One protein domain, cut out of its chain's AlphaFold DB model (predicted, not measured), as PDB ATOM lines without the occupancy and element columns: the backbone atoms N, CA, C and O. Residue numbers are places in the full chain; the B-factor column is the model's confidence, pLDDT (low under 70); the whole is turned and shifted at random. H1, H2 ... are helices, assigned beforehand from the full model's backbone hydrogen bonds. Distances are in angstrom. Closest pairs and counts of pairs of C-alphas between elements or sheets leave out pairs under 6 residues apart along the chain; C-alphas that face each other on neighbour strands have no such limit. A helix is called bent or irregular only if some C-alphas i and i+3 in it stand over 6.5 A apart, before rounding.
ATOM      1  N   LYS A  20     306.923 443.063 367.594       89.19
ATOM      2  CA  LYS A  20     306.026 442.392 368.553       89.19
ATOM      3  C   LYS A  20     306.547 442.602 369.973       89.19
ATOM      4  O   LYS A  20     305.813 443.050 370.843       89.19
ATOM      5  N   THR A  21     307.842 442.374 370.171       88.62
ATOM      6  CA  THR A  21     308.526 442.617 371.446       88.62
ATOM      7  C   THR A  21     308.509 444.102 371.819       88.62
ATOM      8  O   THR A  21     308.261 444.427 372.974       88.62
ATOM      9  N   GLN A  22     308.724 445.007 370.854       88.56
ATOM     10  CA  GLN A  22     308.660 446.454 371.095       88.56
ATOM     11  C   GLN A  22     307.276 446.889 371.606       88.56
ATOM     12  O   GLN A  22     307.198 447.572 372.621       88.56
ATOM     13  N   GLY A  23     306.200 446.446 370.945       91.44
ATOM     14  CA  GLY A  23     304.831 446.767 371.358       91.44
ATOM     15  C   GLY A  23     304.507 446.244 372.757       91.44
ATOM     16  O   GLY A  23     303.984 446.983 373.581       91.44
ATOM     17  N   LEU A  24     304.927 445.014 373.080       91.69
ATOM     18  CA  LEU A  24     304.757 444.464 374.431       91.69
ATOM     19  C   LEU A  24     305.470 445.292 375.504       91.69
ATOM     20  O   LEU A  24     304.965 445.422 376.619       91.69
ATOM     21  N   PHE A  25     306.648 445.838 375.199       89.19
ATOM     22  CA  PHE A  25     307.370 446.700 376.132       89.19
ATOM     23  C   PHE A  25     306.636 448.019 376.354       89.19
ATOM     24  O   PHE A  25     306.486 448.432 377.501       89.19
ATOM     25  N   GLU A  26     306.135 448.634 375.286       89.94
ATOM     26  CA  GLU A  26     305.345 449.867 375.342       89.94
ATOM     27  C   GLU A  26     304.048 449.669 376.144       89.94
ATOM     28  O   GLU A  26     303.790 450.431 377.074       89.94
ATOM     29  N   GLU A  27     303.298 448.591 375.885       93.94
ATOM     30  CA  GLU A  27     302.095 448.225 376.650       93.94
ATOM     31  C   GLU A  27     302.407 447.969 378.131       93.94
ATOM     32  O   GLU A  27     301.652 448.361 379.023       93.94
ATOM     33  N   THR A  28     303.538 447.321 378.420       92.69
ATOM     34  CA  THR A  28     303.942 447.046 379.805       92.69
ATOM     35  C   THR A  28     304.329 448.328 380.539       92.69
ATOM     36  O   THR A  28     303.978 448.486 381.708       92.69
ATOM     37  N   ILE A  29     305.024 449.256 379.872       89.75
ATOM     38  CA  ILE A  29     305.324 450.583 380.424       89.75
ATOM     39  C   ILE A  29     304.014 451.315 380.727       89.75
ATOM     40  O   ILE A  29     303.820 451.769 381.852       89.75
ATOM     41  N   GLU A  30     303.084 451.360 379.771       92.19
ATOM     42  CA  GLU A  30     301.785 452.013 379.948       92.19
ATOM     43  C   GLU A  30     300.995 451.427 381.131       92.19
ATOM     44  O   GLU A  30     300.452 452.181 381.941       92.19
ATOM     45  N   PHE A  31     300.991 450.100 381.296       94.88
ATOM     46  CA  PHE A  31     300.355 449.439 382.440       94.88
ATOM     47  C   PHE A  31     300.901 449.951 383.782       94.88
ATOM     48  O   PHE A  31     300.127 450.287 384.687       94.88
ATOM     49  N   PHE A  32     302.227 450.020 383.931       92.38
ATOM     50  CA  PHE A  32     302.844 450.450 385.188       92.38
ATOM     51  C   PHE A  32     302.716 451.955 385.428       92.38
ATOM     52  O   PHE A  32     302.465 452.349 386.569       92.38
ATOM     53  N   GLU A  33     302.800 452.779 384.383       90.62
ATOM     54  CA  GLU A  33     302.542 454.222 384.466       90.62
ATOM     55  C   GLU A  33     301.093 454.506 384.883       90.62
ATOM     56  O   GLU A  33     300.839 455.345 385.750       90.62
ATOM     57  N   HIS A  34     300.130 453.749 384.347       94.62
ATOM     58  CA  HIS A  34     298.728 453.859 384.743       94.62
ATOM     59  C   HIS A  34     298.488 453.397 386.189       94.62
ATOM     60  O   HIS A  34     297.770 454.056 386.945       94.62
ATOM     61  N   LYS A  35     299.088 452.270 386.601       94.12
ATOM     62  CA  LYS A  35     298.937 451.739 387.966       94.12
ATOM     63  C   LYS A  35     299.591 452.649 389.010       94.12
ATOM     64  O   LYS A  35     299.016 452.881 390.078       94.12
ATOM     65  N   GLY A  36     300.786 453.150 388.709       91.88
ATOM     66  CA  GLY A  36     301.551 454.090 389.516       91.88
ATOM     67  C   GLY A  36     302.177 453.509 390.795       91.88
ATOM     68  O   GLY A  36     301.630 452.643 391.489       91.88
ATOM     69  N   ASN A  37     303.325 454.076 391.179       91.75
ATOM     70  CA  ASN A  37     304.114 453.657 392.348       91.75
ATOM     71  C   ASN A  37     303.341 453.716 393.679       91.75
ATOM     72  O   ASN A  37     303.543 452.879 394.564       91.75
ATOM     73  N   PHE A  38     302.427 454.678 393.842       94.38
ATOM     74  CA  PHE A  38     301.629 454.799 395.065       94.38
ATOM     75  C   PHE A  38     300.700 453.595 395.270       94.38
ATOM     76  O   PHE A  38     300.666 453.034 396.368       94.38
ATOM     77  N   SER A  39     299.985 453.179 394.220       94.69
ATOM     78  CA  SER A  39     299.065 452.037 394.271       94.69
ATOM     79  C   SER A  39     299.820 450.745 394.575       94.69
ATOM     80  O   SER A  39     299.497 450.037 395.531       94.69
ATOM     81  N   MET A  40     300.923 450.508 393.854       94.88
ATOM     82  CA  MET A  40     301.779 449.336 394.061       94.88
ATOM     83  C   MET A  40     302.328 449.252 395.491       94.88
ATOM     84  O   MET A  40     302.352 448.177 396.091       94.88
ATOM     85  N   ARG A  41     302.712 450.390 396.084       95.44
ATOM     86  CA  ARG A  41     303.178 450.434 397.477       95.44
ATOM     87  C   ARG A  41     302.081 450.046 398.467       95.44
ATOM     88  O   ARG A  41     302.353 449.334 399.433       95.44
ATOM     89  N   ILE A  42     300.845 450.496 398.246       96.62
ATOM     90  CA  ILE A  42     299.703 450.105 399.083       96.62
ATOM     91  C   ILE A  42     299.423 448.606 398.954       96.62
ATOM     92  O   ILE A  42     299.196 447.951 399.973       96.62
ATOM     93  N   ASP A  43     299.461 448.064 397.738       96.38
ATOM     94  CA  ASP A  43     299.229 446.640 397.493       96.38
ATOM     95  C   ASP A  43     300.297 445.764 398.151       96.38
ATOM     96  O   ASP A  43     299.949 444.802 398.840       96.38
ATOM     97  N   SER A  44     301.569 446.156 398.045       95.50
ATOM     98  CA  SER A  44     302.690 445.494 398.722       95.50
ATOM     99  C   SER A  44     302.528 445.513 400.246       95.50
ATOM    100  O   SER A  44     302.522 444.461 400.890       95.50
ATOM    101  N   ASN A  45     302.266 446.689 400.833       97.00
ATOM    102  CA  ASN A  45     302.066 446.837 402.280       97.00
ATOM    103  C   ASN A  45     300.887 446.002 402.804       97.00
ATOM    104  O   ASN A  45     300.916 445.522 403.936       97.00
ATOM    105  N   LYS A  46     299.845 445.829 401.985       97.69
ATOM    106  CA  LYS A  46     298.647 445.053 402.328       97.69
ATOM    107  C   LYS A  46     298.728 443.587 401.900       97.69
ATOM    108  O   LYS A  46     297.759 442.865 402.122       97.69
ATOM    109  N   ARG A  47     299.844 443.146 401.303       96.38
ATOM    110  CA  ARG A  47     300.032 441.792 400.746       96.38
ATOM    111  C   ARG A  47     298.890 441.384 399.813       96.38
ATOM    112  O   ARG A  47     298.413 440.251 399.848       96.38
ATOM    113  N   ARG A  48     298.401 442.336 399.018       96.50
ATOM    114  CA  ARG A  48     297.329 442.080 398.059       96.50
ATOM    115  C   ARG A  48     297.873 441.298 396.877       96.50
ATOM    116  O   ARG A  48     298.976 441.551 396.404       96.50
ATOM    117  N   MET A  49     297.059 440.370 396.395       95.19
ATOM    118  CA  MET A  49     297.344 439.648 395.167       95.19
ATOM    119  C   MET A  49     297.221 440.609 393.969       95.19
ATOM    120  O   MET A  49     296.184 441.267 393.858       95.19
ATOM    121  N   PRO A  50     298.220 440.699 393.072       93.69
ATOM    122  CA  PRO A  50     298.197 441.615 391.931       93.69
ATOM    123  C   PRO A  50     297.370 441.034 390.771       93.69
ATOM    124  O   PRO A  50     297.895 440.670 389.720       93.69
ATOM    125  N   THR A  51     296.060 440.892 390.976       96.69
ATOM    126  CA  THR A  51     295.150 440.268 390.001       96.69
ATOM    127  C   THR A  51     295.029 441.054 388.699       96.69
ATOM    128  O   THR A  51     294.812 440.465 387.647       96.69
ATOM    129  N   ASP A  52     295.192 442.373 388.765       96.56
ATOM    130  CA  ASP A  52     295.236 443.259 387.603       96.56
ATOM    131  C   ASP A  52     296.443 442.966 386.705       96.56
ATOM    132  O   ASP A  52     296.295 442.852 385.492       96.56
ATOM    133  N   TYR A  53     297.617 442.739 387.296       95.94
ATOM    134  CA  TYR A  53     298.809 442.354 386.546       95.94
ATOM    135  C   TYR A  53     298.673 440.957 385.927       95.94
ATOM    136  O   TYR A  53     299.112 440.733 384.803       95.94
ATOM    137  N   TYR A  54     298.019 440.014 386.613       96.56
ATOM    138  CA  TYR A  54     297.738 438.696 386.031       96.56
ATOM    139  C   TYR A  54     296.800 438.779 384.830       96.56
ATOM    140  O   TYR A  54     297.020 438.084 383.837       96.56
ATOM    141  N   GLN A  55     295.780 439.635 384.910       98.00
ATOM    142  CA  GLN A  55     294.890 439.886 383.784       98.00
ATOM    143  C   GLN A  55     295.665 440.505 382.616       98.00
ATOM    144  O   GLN A  55     295.586 439.990 381.505       98.00
ATOM    145  N   PHE A  56     296.502 441.508 382.891       97.62
ATOM    146  CA  PHE A  56     297.379 442.118 381.894       97.62
ATOM    147  C   PHE A  56     298.311 441.098 381.220       97.62
ATOM    148  O   PHE A  56     298.370 441.045 379.994       97.62
ATOM    149  N   ILE A  57     299.000 440.236 381.981       96.62
ATOM    150  CA  ILE A  57     299.878 439.190 381.419       96.62
ATOM    151  C   ILE A  57     299.098 438.266 380.482       96.62
ATOM    152  O   ILE A  57     299.605 437.867 379.432       96.62
ATOM    153  N   LYS A  58     297.875 437.897 380.878       96.50
ATOM    154  CA  LYS A  58     297.019 437.002 380.102       96.50
ATOM    155  C   LYS A  58     296.554 437.651 378.799       96.50
ATOM    156  O   LYS A  58     296.556 436.980 377.774       96.50
ATOM    157  N   GLU A  59     296.141 438.914 378.848       97.31
ATOM    158  CA  GLU A  59     295.609 439.644 377.691       97.31
ATOM    159  C   GLU A  59     296.702 440.046 376.700       97.31
ATOM    160  O   GLU A  59     296.534 439.844 375.501       97.31
ATOM    161  N   SER A  60     297.837 440.544 377.194       95.75
ATOM    162  CA  SER A  60     298.983 440.936 376.358       95.75
ATOM    163  C   SER A  60     299.742 439.738 375.780       95.75
ATOM    164  O   SER A  60     300.441 439.856 374.779       95.75
ATOM    165  N   GLY A  61     299.670 438.564 376.418       94.06
ATOM    166  CA  GLY A  61     300.516 437.427 376.049       94.06
ATOM    167  C   GLY A  61     302.002 437.656 376.361       94.06
ATOM    168  O   GLY A  61     302.861 436.979 375.784       94.06
ATOM    169  N   LEU A  62     302.318 438.577 377.283       92.62
ATOM    170  CA  LEU A  62     303.685 438.965 377.645       92.62
ATOM    171  C   LEU A  62     304.573 437.752 377.958       92.62
ATOM    172  O   LEU A  62     305.654 437.590 377.392       92.62
ATOM    173  N   PHE A  63     304.109 436.863 378.840       91.81
ATOM    174  CA  PHE A  63     304.892 435.693 379.248       91.81
ATOM    175  C   PHE A  63     304.946 434.622 378.164       91.81
ATOM    176  O   PHE A  63     306.000 434.023 377.971       91.81
ATOM    177  N   ALA A  64     303.861 434.421 377.413       92.25
ATOM    178  CA  ALA A  64     303.867 433.491 376.288       92.25
ATOM    179  C   ALA A  64     304.915 433.901 375.239       92.25
ATOM    180  O   ALA A  64     305.620 433.048 374.707       92.25
ATOM    181  N   THR A  65     305.082 435.204 375.009       89.56
ATOM    182  CA  THR A  65     306.040 435.727 374.029       89.56
ATOM    183  C   THR A  65     307.484 435.707 374.535       89.56
ATOM    184  O   THR A  65     308.394 435.364 373.783       89.56
ATOM    185  N   LEU A  66     307.722 436.084 375.795       89.25
ATOM    186  CA  LEU A  66     309.084 436.273 376.313       89.25
ATOM    187  C   LEU A  66     309.676 435.033 377.000       89.25
ATOM    188  O   LEU A  66     310.899 434.904 377.064       89.25
ATOM    189  N   LEU A  67     308.831 434.145 377.532       91.31
ATOM    190  CA  LEU A  67     309.234 433.063 378.441       91.31
ATOM    191  C   LEU A  67     308.939 431.659 377.894       91.31
ATOM    192  O   LEU A  67     309.112 430.680 378.620       91.31
ATOM    193  N   THR A  68     308.522 431.530 376.632       91.94
ATOM    194  CA  THR A  68     308.264 430.221 376.012       91.94
ATOM    195  C   THR A  68     309.463 429.772 375.171       91.94
ATOM    196  O   THR A  68     309.851 430.473 374.231       91.94
ATOM    197  N   PRO A  69     310.077 428.614 375.471       92.62
ATOM    198  CA  PRO A  69     311.143 428.054 374.646       92.62
ATOM    199  C   PRO A  69     310.666 427.652 373.244       92.62
ATOM    200  O   PRO A  69     309.491 427.349 373.028       92.62
ATOM    201  N   ALA A  70     311.608 427.574 372.302       92.38
ATOM    202  CA  ALA A  70     311.325 427.105 370.947       92.38
ATOM    203  C   ALA A  70     310.746 425.683 370.951       92.38
ATOM    204  O   ALA A  70     311.223 424.812 371.682       92.38
ATOM    205  N   GLY A  71     309.710 425.464 370.139       93.69
ATOM    206  CA  GLY A  71     308.983 424.192 370.051       93.69
ATOM    207  C   GLY A  71     307.889 423.988 371.106       93.69
ATOM    208  O   GLY A  71     307.185 422.984 371.041       93.69
ATOM    209  N   TYR A  72     307.715 424.923 372.047       93.88
ATOM    210  CA  TYR A  72     306.666 424.875 373.078       93.88
ATOM    211  C   TYR A  72     305.619 425.994 372.941       93.88
ATOM    212  O   TYR A  72     304.774 426.154 373.819       93.88
ATOM    213  N   GLY A  73     305.673 426.767 371.857       89.69
ATOM    214  CA  GLY A  73     304.763 427.876 371.581       89.69
ATOM    215  C   GLY A  73     304.617 428.122 370.084       89.69
ATOM    216  O   GLY A  73     304.748 427.190 369.289       89.69
ATOM    217  N   ASP A  74     304.362 429.376 369.721       88.75
ATOM    218  CA  ASP A  74     304.293 429.829 368.330       88.75
ATOM    219  C   ASP A  74     305.598 429.550 367.562       88.75
ATOM    220  O   ASP A  74     306.650 429.275 368.142       88.75
ATOM    221  N   GLU A  75     305.549 429.654 366.234       90.06
ATOM    222  CA  GLU A  75     306.709 429.427 365.361       90.06
ATOM    223  C   GLU A  75     307.901 430.343 365.706       90.06
ATOM    224  O   GLU A  75     309.057 429.941 365.578       90.06
ATOM    225  N   ASP A  76     307.630 431.555 366.202       86.94
ATOM    226  CA  ASP A  76     308.630 432.531 366.642       86.94
ATOM    227  C   ASP A  76     308.998 432.424 368.136       86.94
ATOM    228  O   ASP A  76     309.809 433.223 368.625       86.94
ATOM    229  N   ALA A  77     308.431 431.455 368.868       90.19
ATOM    230  CA  ALA A  77     308.706 431.260 370.285       90.19
ATOM    231  C   ALA A  77     310.183 430.929 370.496       90.19
ATOM    232  O   ALA A  77     310.743 429.994 369.922       90.19
ATOM    233  N   ARG A  78     310.831 431.710 371.353       87.94
ATOM    234  CA  ARG A  78     312.197 431.459 371.794       87.94
ATOM    235  C   ARG A  78     312.417 432.133 373.131       87.94
ATOM    236  O   ARG A  78     312.171 433.330 373.280       87.94
ATOM    237  N   TRP A  79     312.954 431.372 374.077       86.50
ATOM    238  CA  TRP A  79     313.469 431.943 375.308       86.50
ATOM    239  C   TRP A  79     314.689 432.797 374.963       86.50
ATOM    240  O   TRP A  79     315.725 432.271 374.551       86.50
ATOM    241  N   ASP A  80     314.568 434.112 375.115       78.50
ATOM    242  CA  ASP A  80     315.620 435.060 374.767       78.50
ATOM    243  C   ASP A  80     315.966 435.927 375.983       78.50
ATOM    244  O   ASP A  80     315.272 436.887 376.328       78.50
ATOM    245  N   HIS A  81     317.075 435.585 376.641       78.06
ATOM    246  CA  HIS A  81     317.552 436.326 377.806       78.06
ATOM    247  C   HIS A  81     317.965 437.763 377.461       78.06
ATOM    248  O   HIS A  81     317.870 438.650 378.309       78.06
ATOM    249  N   TYR A  82     318.374 438.022 376.214       77.81
ATOM    250  CA  TYR A  82     318.681 439.374 375.772       77.81
ATOM    251  C   TYR A  82     317.416 440.237 375.789       77.81
ATOM    252  O   TYR A  82     317.448 441.305 376.394       77.81
ATOM    253  N   ARG A  83     316.285 439.743 375.256       78.75
ATOM    254  CA  ARG A  83     314.987 440.454 375.311       78.75
ATOM    255  C   ARG A  83     314.575 440.778 376.749       78.75
ATOM    256  O   ARG A  83     314.186 441.903 377.027       78.75
ATOM    257  N   LEU A  84     314.721 439.823 377.667       77.12
ATOM    258  CA  LEU A  84     314.379 440.022 379.080       77.12
ATOM    259  C   LEU A  84     315.289 441.045 379.771       77.12
ATOM    260  O   LEU A  84     314.811 441.906 380.498       77.12
ATOM    261  N   SER A  85     316.603 440.965 379.546       75.50
ATOM    262  CA  SER A  85     317.578 441.862 380.185       75.50
ATOM    263  C   SER A  85     317.576 443.283 379.613       75.50
ATOM    264  O   SER A  85     317.934 444.226 380.324       75.50
ATOM    265  N   ALA A  86     317.165 443.420 378.349       68.44
ATOM    266  CA  ALA A  86     316.901 444.684 377.675       68.44
ATOM    267  C   ALA A  86     315.580 445.320 378.130       68.44
ATOM    268  O   ALA A  86     315.345 446.497 377.891       68.44
ATOM    269  N   PHE A  87     314.708 444.566 378.793       66.44
ATOM    270  CA  PHE A  87     313.499 445.116 379.373       66.44
ATOM    271  C   PHE A  87     313.786 445.616 380.790       66.44
ATOM    272  O   PHE A  87     313.591 444.908 381.779       66.44
TER     273      PHE A  87
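AT A GLANCE: This is residues 20 to 87 of the 91 residues of an uncharacterized protein of Olavius algarvensis Delta 1 endosymbiont (UniProt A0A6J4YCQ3). An elongated U of helices: long helix H1 bends, its second arm H1b turns across one end, and H2 and H3 fold back opposite its first arm, H1a. A looped link makes the other end, H4 returns near H1a's start, and residues 41 to 47 stick out. The 68 printed residues have four named helices, H1 to H4, and no named strand (all helix); the whole is loose, radius of gyration of the C-alphas 13.8 A, spans 40 by 20 by 20 A.

HOW THE PARTS SIT: H1, residues 20 to 45, assigned as one helix by its hydrogen bonds, is bent, C-alphas 34 and 37 being 9.3 A apart; arms H1a, 20 to 34, and H1b, 37 to 45, are about perpendicular, 78 degrees. H1a and H2, residues 51 to 60, only just touch, with 3 pairs of C-alphas within 8 A, closest Leu 24 and Ser 60, 7.0 A; they run opposite ways at a shallow tilt of 25 degrees. H3, residues 62 to 66, and H4, residues 81 to 86, are close to H1a but not clearly touching, closest C-alphas Leu 24 and Leu 62, 6.5 A, and Thr 21 and Arg 83, 7.8 A. Every O i to N i+4 pair in these helices is within hydrogen-bond range.

IN THESE COORDINATES: H1a spans 21.1 A from C-alpha 20 (306.026, 442.392, 368.553), H1b 12.2 A, H2 14.2 A, H3 6.2 A; H4, 8.4 A, ends at C-alpha 86 (316.901, 444.684, 377.675).

THE WHOLE: The farthest C-alphas, Asn 45 and Glu 75, are 41.1 A apart. The printed part has no cut; the H3 to H4 link is long, 14 residues. Residues 86 to 87 have pLDDT under 70.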